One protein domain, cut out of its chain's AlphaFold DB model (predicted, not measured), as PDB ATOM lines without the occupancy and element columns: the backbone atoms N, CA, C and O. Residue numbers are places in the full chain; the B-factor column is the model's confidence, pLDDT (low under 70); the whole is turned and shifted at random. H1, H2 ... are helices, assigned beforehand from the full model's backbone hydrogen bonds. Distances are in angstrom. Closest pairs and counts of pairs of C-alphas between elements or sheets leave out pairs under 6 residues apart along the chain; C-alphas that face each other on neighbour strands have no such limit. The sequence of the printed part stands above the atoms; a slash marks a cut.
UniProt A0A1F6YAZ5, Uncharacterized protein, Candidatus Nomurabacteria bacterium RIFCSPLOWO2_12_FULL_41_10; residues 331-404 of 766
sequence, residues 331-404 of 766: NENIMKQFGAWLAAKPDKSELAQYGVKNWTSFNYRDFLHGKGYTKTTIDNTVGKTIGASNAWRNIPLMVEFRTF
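AT A GLANCE: This is residues 331 to 404 of the 766 residues of an uncharacterized protein of Candidatus Nomurabacteria bacterium RIFCSPLOWO2_12_FULL_41_10 (UniProt A0A1F6YAZ5). Short helices make an open ring: H1 forms one side, H4 and H5 lie at the opposite side, and H3 and H6 bridge between, each meeting H1 at a steep angle. H2 lies off one end of H1 and packs on no helix, and residues 345 to 350 stick out. The printed part has 74 residues with six named helices, H1 to H6 in order, and no named strand; the class is all helix. The whole is compact, with a radius of gyration of the C-alphas of 12.4 A and spans of 31 by 21 by 21 A.

HOW THE PARTS SIT: H1, residues 332 to 344, touches H3, residues 364 to 370, with residues 335 to 339 alone; the closest C-alphas, Met 335 and Tyr 364, are 6.0 A apart, and the lines are about perpendicular at 78 degrees. With residues 338 to 341 alone, H1 only just touches H6, residues 398 to 404, with 3 pairs of C-alphas within 8 A; the closest, Phe 338 and Phe 404, are 6.6 A apart, and the lines are about perpendicular at 89 degrees. H2, residues 349 to 352, touches no helix. H4, residues 375 to 382, touches H5, residues 391 to 394; the closest C-alphas, Val 382 and Trp 392, are 4.9 A apart. H5 and H6 are close but not clearly touching, the closest C-alphas, Arg 393 and Val 399, 6.4 A apart. H3 and H6 are apart, but only just, at 8.5 A. Every O i to N i+4 pair is within hydrogen-bond range in H1, H3, H4 and H6; H2 and H5 are too short for one.

IN THESE COORDINATES: H1 begins at C-alpha 332 (92.772, 90.469, 123.211) and is 18.5 A long. H2 is 5.4 A, H3 9.7 A, H4 10.3 A and H5 5.6 A. H6, 9.7 A, ends at C-alpha 404 (92.327, 102.087, 132.404).

THE WHOLE: The C-alphas farthest apart, Pro 346 and Thr 376, are 33.8 A apart. The printed part has no cut; the link H2 to H3, 11 residues, is long. Mean pLDDT of the printed part is 88.2, with residues 383 to 388 under 70.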
ATOM      1  N   ASN A 331      89.885  94.202 121.793       92.25
ATOM      2  CA  ASN A 331      90.885  93.251 121.308       92.25
ATOM      3  C   ASN A 331      91.597  92.523 122.469       92.25
ATOM      4  O   ASN A 331      91.658  93.018 123.597       92.25
ATOM      5  N   GLU A 332      92.153  91.339 122.192       94.38
ATOM      6  CA  GLU A 332      92.772  90.469 123.211       94.38
ATOM      7  C   GLU A 332      93.886  91.155 124.008       94.38
ATOM      8  O   GLU A 332      94.011  90.964 125.220       94.38
ATOM      9  N   ASN A 333      94.697  91.983 123.345       94.31
ATOM     10  CA  ASN A 333      95.807  92.667 123.995       94.31
ATOM     11  C   ASN A 333      95.311  93.696 125.016       94.31
ATOM     12  O   ASN A 333      95.863  93.779 126.114       94.31
ATOM     13  N   ILE A 334      94.259  94.444 124.683       94.12
ATOM     14  CA  ILE A 334      93.613  95.391 125.595       94.12
ATOM     15  C   ILE A 334      92.969  94.649 126.769       94.12
ATOM     16  O   ILE A 334      93.173  95.047 127.914       94.12
ATOM     17  N   MET A 335      92.275  93.530 126.526       95.62
ATOM     18  CA  MET A 335      91.686  92.714 127.600       95.62
ATOM     19  C   MET A 335      92.749  92.184 128.568       95.62
ATOM     20  O   MET A 335      92.591  92.293 129.785       95.62
ATOM     21  N   LYS A 336      93.870  91.687 128.037       95.50
ATOM     22  CA  LYS A 336      95.010  91.222 128.837       95.50
ATOM     23  C   LYS A 336      95.622  92.344 129.679       95.50
ATOM     24  O   LYS A 336      95.919  92.133 130.855       95.50
ATOM     25  N   GLN A 337      95.825  93.523 129.092       95.12
ATOM     26  CA  GLN A 337      96.372  94.676 129.812       95.12
ATOM     27  C   GLN A 337      95.410  95.187 130.885       95.12
ATOM     28  O   GLN A 337      95.852  95.493 131.991       95.12
ATOM     29  N   PHE A 338      94.104  95.184 130.618       95.38
ATOM     30  CA  PHE A 338      93.103  95.553 131.612       95.38
ATOM     31  C   PHE A 338      93.066  94.573 132.794       95.38
ATOM     32  O   PHE A 338      93.062  95.001 133.948       95.38
ATOM     33  N   GLY A 339      93.128  93.260 132.539       96.06
ATOM     34  CA  GLY A 339      93.249  92.255 133.600       96.06
ATOM     35  C   GLY A 339      94.502  92.460 134.462       96.06
ATOM     36  O   GLY A 339      94.433  92.431 135.695       96.06
ATOM     37  N   ALA A 340      95.643  92.759 133.832       95.56
ATOM     38  CA  ALA A 340      96.876  93.099 134.543       95.56
ATOM     39  C   ALA A 340      96.749  94.396 135.367       95.56
ATOM     40  O   ALA A 340      97.200  94.429 136.514       95.56
ATOM     41  N   TRP A 341      96.097  95.429 134.826       95.19
ATOM     42  CA  TRP A 341      95.834  96.690 135.525       95.19
ATOM     43  C   TRP A 341      94.949  96.473 136.762       95.19
ATOM     44  O   TRP A 341      95.304  96.913 137.855       95.19
ATOM     45  N   LEU A 342      93.867  95.691 136.643       95.19
ATOM     46  CA  LEU A 342      93.020  95.303 137.780       95.19
ATOM     47  C   LEU A 342      93.800  94.500 138.831       95.19
ATOM     48  O   LEU A 342      93.642  94.720 140.032       95.19
ATOM     49  N   ALA A 343      94.677  93.590 138.400       94.38
ATOM     50  CA  ALA A 343      95.498  92.783 139.301       94.38
ATOM     51  C   ALA A 343      96.485  93.623 140.133       94.38
ATOM     52  O   ALA A 343      96.832  93.209 141.247       94.38
ATOM     53  N   ALA A 344      96.920  94.768 139.599       94.94
ATOM     54  CA  ALA A 344      97.859  95.691 140.228       94.94
ATOM     55  C   ALA A 344      97.197  96.698 141.186       94.94
ATOM     56  O   ALA A 344      97.914  97.346 141.952       94.94
ATOM     57  N   LYS A 345      95.860  96.830 141.190       90.88
ATOM     58  CA  LYS A 345      95.174  97.741 142.116       90.88
ATOM     59  C   LYS A 345      95.435  97.329 143.578       90.88
ATOM     60  O   LYS A 345      95.325  96.140 143.901       90.88
ATOM     61  N   PRO A 346      95.779  98.288 144.459       87.88
ATOM     62  CA  PRO A 346      96.118  98.004 145.853       87.88
ATOM     63  C   PRO A 346      94.900  97.552 146.668       87.88
ATOM     64  O   PRO A 346      95.024  96.655 147.499       87.88
ATOM     65  N   ASP A 347      93.725  98.124 146.398       85.81
ATOM     66  CA  ASP A 347      92.460  97.709 146.995       85.81
ATOM     67  C   ASP A 347      91.696  96.787 146.040       85.81
ATOM     68  O   ASP A 347      91.337  97.165 144.922       85.81
ATOM     69  N   LYS A 348      91.481  95.551 146.491       85.00
ATOM     70  CA  LYS A 348      90.726  94.521 145.762       85.00
ATOM     71  C   LYS A 348      89.388  94.196 146.417       85.00
ATOM     72  O   LYS A 348      88.690  93.308 145.927       85.00
ATOM     73  N   SER A 349      89.030  94.862 147.515       85.38
ATOM     74  CA  SER A 349      87.799  94.570 148.252       85.38
ATOM     75  C   SER A 349      86.556  94.829 147.398       85.38
ATOM     76  O   SER A 349      85.679  93.970 147.310       85.38
ATOM     77  N   GLU A 350      86.549  95.939 146.659       82.25
ATOM     78  CA  GLU A 350      85.485  96.287 145.712       82.25
ATOM     79  C   GLU A 350      85.449  95.349 144.501       82.25
ATOM     80  O   GLU A 350      84.397  95.131 143.909       82.25
ATOM     81  N   LEU A 351      86.577  94.731 144.143       86.88
ATOM     82  CA  LEU A 351      86.651  93.803 143.015       86.88
ATOM     83  C   LEU A 351      86.130  92.398 143.365       86.88
ATOM     84  O   LEU A 351      85.679  91.662 142.483       86.88
ATOM     85  N   ALA A 352      86.149  92.017 144.647       87.38
ATOM     86  CA  ALA A 352      85.722  90.692 145.099       87.38
ATOM     87  C   ALA A 352      84.247  90.391 144.767       87.38
ATOM     88  O   ALA A 352      83.902  89.238 144.496       87.38
ATOM     89  N   GLN A 353      83.394  91.423 144.707       92.00
ATOM     90  CA  GLN A 353      81.964  91.292 144.396       92.00
ATOM     91  C   GLN A 353      81.690  90.708 142.998       92.00
ATOM     92  O   GLN A 353      80.628  90.135 142.762       92.00
ATOM     93  N   TYR A 354      82.650  90.809 142.072       91.81
ATOM     94  CA  TYR A 354      82.494  90.305 140.706       91.81
ATOM     95  C   TYR A 354      82.809  88.809 140.568       91.81
ATOM     96  O   TYR A 354      82.609  88.239 139.494       91.81
ATOM     97  N   GLY A 355      83.279  88.150 141.637       91.62
ATOM     98  CA  GLY A 355      83.524  86.705 141.656       91.62
ATOM     99  C   GLY A 355      84.708  86.239 140.797       91.62
ATOM    100  O   GLY A 355      84.822  85.049 140.498       91.62
ATOM    101  N   VAL A 356      85.597  87.151 140.392       90.06
ATOM    102  CA  VAL A 356      86.784  86.835 139.584       90.06
ATOM    103  C   VAL A 356      87.915  86.354 140.494       90.06
ATOM    104  O   VAL A 356      88.394  87.077 141.364       90.06
ATOM    105  N   LYS A 357      88.360  85.110 140.285       89.38
ATOM    106  CA  LYS A 357      89.407  84.474 141.106       89.38
ATOM    107  C   LYS A 357      90.831  84.818 140.664       89.38
ATOM    108  O   LYS A 357      91.734  84.823 141.494       89.38
ATOM    109  N   ASN A 358      91.043  85.073 139.372       91.81
ATOM    110  CA  ASN A 358      92.354  85.383 138.805       91.81
ATOM    111  C   ASN A 358      92.259  86.575 137.847       91.81
ATOM    112  O   ASN A 358      91.773  86.440 136.727       91.81
ATOM    113  N   TRP A 359      92.751  87.727 138.298       92.00
ATOM    114  CA  TRP A 359      92.737  88.973 137.531       92.00
ATOM    115  C   TRP A 359      93.765  88.991 136.394       92.00
ATOM    116  O   TRP A 359      93.520  89.595 135.359       92.00
ATOM    117  N   THR A 360      94.883  88.272 136.515       90.50
ATOM    118  CA  THR A 360      95.928  88.253 135.476       90.50
ATOM    119  C   THR A 360      95.479  87.539 134.199       90.50
ATOM    120  O   THR A 360      95.964  87.853 133.117       90.50
ATOM    121  N   SER A 361      94.550  86.587 134.313       91.88
ATOM    122  CA  SER A 361      93.927  85.897 133.177       91.88
ATOM    123  C   SER A 361      92.501  86.379 132.896       91.88
ATOM    124  O   SER A 361      91.753  85.694 132.202       91.88
ATOM    125  N   PHE A 362      92.077  87.492 133.501       95.25
ATOM    126  CA  PHE A 362      90.727  88.013 133.336       95.25
ATOM    127  C   PHE A 362      90.567  88.640 131.949       95.25
ATOM    128  O   PHE A 362      91.294  89.567 131.603       95.25
ATOM    129  N   ASN A 363      89.596  88.148 131.178       96.38
ATOM    130  CA  ASN A 363      89.157  88.767 129.932       96.38
ATOM    131  C   ASN A 363      87.796  89.434 130.172       96.38
ATOM    132  O   ASN A 363      86.796  88.765 130.440       96.38
ATOM    133  N   TYR A 364      87.773  90.766 130.118       96.06
ATOM    134  CA  TYR A 364      86.583  91.543 130.453       96.06
ATOM    135  C   TYR A 364      85.455  91.387 129.426       96.06
ATOM    136  O   TYR A 364      84.290  91.283 129.811       96.06
ATOM    137  N   ARG A 365      85.792  91.287 128.136       96.00
ATOM    138  CA  ARG A 365      84.827  91.032 127.062       96.00
ATOM    139  C   ARG A 365      84.106  89.703 127.284       96.00
ATOM    140  O   ARG A 365      82.878  89.667 127.301       96.00
ATOM    141  N   ASP A 366      84.858  88.634 127.534       96.88
ATOM    142  CA  ASP A 366      84.293  87.296 127.756       96.88
ATOM    143  C   ASP A 366      83.451  87.245 129.041       96.88
ATOM    144  O   ASP A 366      82.400  86.603 129.087       96.88
ATOM    145  N   PHE A 367      83.870  87.976 130.079       96.94
ATOM    146  CA  PHE A 367      83.086  88.150 131.300       96.94
ATOM    147  C   PHE A 367      81.730  88.817 131.028       96.94
ATOM    148  O   PHE A 367      80.715  88.347 131.543       96.94
ATOM    149  N   LEU A 368      81.688  89.872 130.210       96.38
ATOM    150  CA  LEU A 368      80.437  90.538 129.841       96.38
ATOM    151  C   LEU A 368      79.540  89.648 128.966       96.38
ATOM    152  O   LEU A 368      78.336  89.581 129.225       96.38
ATOM    153  N   HIS A 369      80.102  88.899 128.010       97.00
ATOM    154  CA  HIS A 369      79.351  87.877 127.257       97.00
ATOM    155  C   HIS A 369      78.730  86.834 128.197       97.00
ATOM    156  O   HIS A 369      77.541  86.539 128.105       97.00
ATOM    157  N   GLY A 370      79.489  86.351 129.187       96.81
ATOM    158  CA  GLY A 370      78.988  85.435 130.219       96.81
ATOM    159  C   GLY A 370      77.892  86.025 131.119       96.81
ATOM    160  O   GLY A 370      77.161  85.278 131.773       96.81
ATOM    161  N   LYS A 371      77.748  87.355 131.150       96.19
ATOM    162  CA  LYS A 371      76.664  88.083 131.830       96.19
ATOM    163  C   LYS A 371      75.483  88.415 130.907       96.19
ATOM    164  O   LYS A 371      74.526  89.028 131.369       96.19
ATOM    165  N   GLY A 372      75.528  88.002 129.640       97.19
ATOM    166  CA  GLY A 372      74.458  88.209 128.663       97.19
ATOM    167  C   GLY A 372      74.497  89.560 127.945       97.19
ATOM    168  O   GLY A 372      73.522  89.911 127.281       97.19
ATOM    169  N   TYR A 373      75.587  90.327 128.055       95.88
ATOM    170  CA  TYR A 373      75.760  91.519 127.224       95.88
ATOM    171  C   TYR A 373      76.032  91.109 125.775       95.88
ATOM    172  O   TYR A 373      76.760  90.159 125.514       95.88
ATOM    173  N   THR A 374      75.456  91.857 124.837       95.56
ATOM    174  CA  THR A 374      75.694  91.709 123.394       95.56
ATOM    175  C   THR A 374      76.327  92.980 122.845       95.56
ATOM    176  O   THR A 374      76.214  94.037 123.476       95.56
ATOM    177  N   LYS A 375      76.909  92.926 121.642       91.75
ATOM    178  CA  LYS A 375      77.419  94.122 120.959       91.75
ATOM    179  C   LYS A 375      76.365  95.225 120.871       91.75
ATOM    180  O   LYS A 375      76.638  96.355 121.254       91.75
ATOM    181  N   THR A 376      75.139  94.888 120.469       91.44
ATOM    182  CA  THR A 376      74.019  95.840 120.407       91.44
ATOM    183  C   THR A 376      73.722  96.467 121.768       91.44
ATOM    184  O   THR A 376      73.504  97.674 121.858       91.44
ATOM    185  N   THR A 377      73.728  95.674 122.845       91.06
ATOM    186  CA  THR A 377      73.525  96.195 124.205       91.06
ATOM    187  C   THR A 377      74.636  97.164 124.595       91.06
ATOM    188  O   THR A 377      74.337  98.238 125.113       91.06
ATOM    189  N   ILE A 378      75.900  96.813 124.336       90.00
ATOM    190  CA  ILE A 378      77.054  97.673 124.618       90.00
ATOM    191  C   ILE A 378      76.965  98.967 123.806       90.00
ATOM    192  O   ILE A 378      76.955 100.035 124.408       90.00
ATOM    193  N   ASP A 379      76.793  98.892 122.486       85.69
ATOM    194  CA  ASP A 379      76.712 100.063 121.602       85.69
ATOM    195  C   ASP A 379      75.572 101.015 122.003       85.69
ATOM    196  O   ASP A 379      75.752 102.233 122.028       85.69
ATOM    197  N   ASN A 380      74.407 100.473 122.380       83.75
ATOM    198  CA  ASN A 380      73.260 101.278 122.808       83.75
ATOM    199  C   ASN A 380      73.446 101.896 124.202       83.75
ATOM    200  O   ASN A 380      72.972 103.001 124.454       83.75
ATOM    201  N   THR A 381      74.106 101.186 125.119       83.06
ATOM    202  CA  THR A 381      74.246 101.613 126.524       83.06
ATOM    203  C   THR A 381      75.408 102.586 126.699       83.06
ATOM    204  O   THR A 381      75.298 103.589 127.406       83.06
ATOM    205  N   VAL A 382      76.527 102.283 126.047       77.44
ATOM    206  CA  VAL A 382      77.741 103.101 126.038       77.44
ATOM    207  C   VAL A 382      77.563 104.323 125.135       77.44
ATOM    208  O   VAL A 382      78.159 105.368 125.399       77.44
ATOM    209  N   GLY A 383      76.678 104.217 124.139       66.06
ATOM    210  CA  GLY A 383      76.448 105.239 123.132       66.06
ATOM    211  C   GLY A 383      77.607 105.330 122.140       66.06
ATOM    212  O   GLY A 383      78.702 104.809 122.356       66.06
ATOM    213  N   LYS A 384      77.375 106.038 121.031       62.03
ATOM    214  CA  LYS A 384      78.446 106.399 120.086       62.03
ATOM    215  C   LYS A 384      79.331 107.533 120.616       62.03
ATOM    216  O   LYS A 384      80.467 107.670 120.183       62.03
ATOM    217  N   THR A 385      78.814 108.324 121.553       58.44
ATOM    218  CA  THR A 385      79.468 109.495 122.147       58.44
ATOM    219  C   THR A 385      79.583 109.337 123.659       58.44
ATOM    220  O   THR A 385      78.630 108.961 124.344       58.44
ATOM    221  N   ILE A 386      80.767 109.637 124.197       51.91
ATOM    222  CA  ILE A 386      81.013 109.655 125.643       51.91
ATOM    223  C   ILE A 386      80.091 110.701 126.291       51.91
ATOM    224  O   ILE A 386      79.980 111.813 125.790       51.91
ATOM    225  N   GLY A 387      79.417 110.332 127.386       55.84
ATOM    226  CA  GLY A 387      78.507 111.224 128.116       55.84
ATOM    227  C   GLY A 387      77.069 111.274 127.582       55.84
ATOM    228  O   GLY A 387      76.226 111.910 128.205       55.84
ATOM    229  N   ALA A 388      76.744 110.565 126.492       60.19
ATOM    230  CA  ALA A 388      75.379 110.540 125.946       60.19
ATOM    231  C   ALA A 388      74.342 109.921 126.906       60.19
ATOM    232  O   ALA A 388      73.150 110.213 126.815       60.19
ATOM    233  N   SER A 389      74.778 109.058 127.829       70.69
ATOM    234  CA  SER A 389      73.946 108.535 128.911       70.69
ATOM    235  C   SER A 389      74.798 108.196 130.136       70.69
ATOM    236  O   SER A 389      76.002 107.990 130.016       70.69
ATOM    237  N   ASN A 390      74.169 108.070 131.307       76.06
ATOM    238  CA  ASN A 390      74.792 107.464 132.493       76.06
ATOM    239  C   ASN A 390      74.580 105.939 132.556       76.06
ATOM    240  O   ASN A 390      75.031 105.297 133.502       76.06
ATOM    241  N   ALA A 391      73.903 105.340 131.568       82.56
ATOM    242  CA  ALA A 391      73.525 103.928 131.600       82.56
ATOM    243  C   ALA A 391      74.742 102.991 131.549       82.56
ATOM    244  O   ALA A 391      74.700 101.901 132.117       82.56
ATOM    245  N   TRP A 392      75.850 103.429 130.943       83.88
ATOM    246  CA  TRP A 392      77.105 102.671 130.906       83.88
ATOM    247  C   TRP A 392      77.681 102.386 132.295       83.88
ATOM    248  O   TRP A 392      78.371 101.382 132.455       83.88
ATOM    249  N   ARG A 393      77.359 103.200 133.313       85.50
ATOM    250  CA  ARG A 393      77.780 102.962 134.706       85.50
ATOM    251  C   ARG A 393      77.167 101.696 135.304       85.50
ATOM    252  O   ARG A 393      77.707 101.154 136.259       85.50
ATOM    253  N   ASN A 394      76.067 101.209 134.729       89.44
ATOM    254  CA  ASN A 394      75.420  99.972 135.160       89.44
ATOM    255  C   ASN A 394      76.077  98.721 134.558       89.44
ATOM    256  O   ASN A 394      75.701  97.607 134.917       89.44
ATOM    257  N   ILE A 395      77.030  98.878 133.631       91.19
ATOM    258  CA  ILE A 395      77.800  97.757 133.092       91.19
ATOM    259  C   ILE A 395      78.906  97.425 134.110       91.19
ATOM    260  O   ILE A 395      79.733  98.292 134.406       91.19
ATOM    261  N   PRO A 396      78.954  96.193 134.654       93.56
ATOM    262  CA  PRO A 396      79.961  95.798 135.636       93.56
ATOM    263  C   PRO A 396      81.380  96.122 135.158       93.56
ATOM    264  O   PRO A 396      81.699  95.794 134.022       93.56
ATOM    265  N   LEU A 397      82.222  96.721 136.007       92.06
ATOM    266  CA  LEU A 397      83.619  97.103 135.721       92.06
ATOM    267  C   LEU A 397      83.839  98.146 134.601       92.06
ATOM    268  O   LEU A 397      84.978  98.376 134.190       92.06
ATOM    269  N   MET A 398      82.789  98.784 134.074       89.69
ATOM    270  CA  MET A 398      82.945  99.718 132.949       89.69
ATOM    271  C   MET A 398      83.649 101.023 133.350       89.69
ATOM    272  O   MET A 398      84.401 101.582 132.551       89.69
ATOM    273  N   VAL A 399      83.441 101.496 134.586       86.44
ATOM    274  CA  VAL A 399      84.161 102.661 135.135       86.44
ATOM    275  C   VAL A 399      85.661 102.371 135.172       86.44
ATOM    276  O   VAL A 399      86.461 103.150 134.652       86.44
ATOM    277  N   GLU A 400      86.048 101.211 135.702       89.69
ATOM    278  CA  GLU A 400      87.431 100.745 135.749       89.69
ATOM    279  C   GLU A 400      88.029 100.593 134.354       89.69
ATOM    280  O   GLU A 400      89.151 101.039 134.128       89.69
ATOM    281  N   PHE A 401      87.290  99.998 133.416       90.25
ATOM    282  CA  PHE A 401      87.776  99.781 132.055       90.25
ATOM    283  C   PHE A 401      88.065 101.097 131.331       90.25
ATOM    284  O   PHE A 401      89.131 101.268 130.740       90.25
ATOM    285  N   ARG A 402      87.162 102.074 131.433       85.81
ATOM    286  CA  ARG A 402      87.358 103.405 130.844       85.81
ATOM    287  C   ARG A 402      88.453 104.215 131.541       85.81
ATOM    288  O   ARG A 402      89.183 104.944 130.865       85.81
ATOM    289  N   THR A 403      88.601 104.057 132.856       85.19
ATOM    290  CA  THR A 403      89.721 104.640 133.611       85.19
ATOM    291  C   THR A 403      91.049 104.090 133.097       85.19
ATOM    292  O   THR A 403      91.926 104.866 132.727       85.19
ATOM    293  N   PHE A 404      91.162 102.763 132.976       90.31
ATOM    294  CA  PHE A 404      92.327 102.087 132.404       90.31
ATOM    295  C   PHE A 404      92.662 102.610 130.998       90.31
ATOM    296  O   PHE A 404      93.800 103.008 130.755       90.31
TER     297      PHE A 404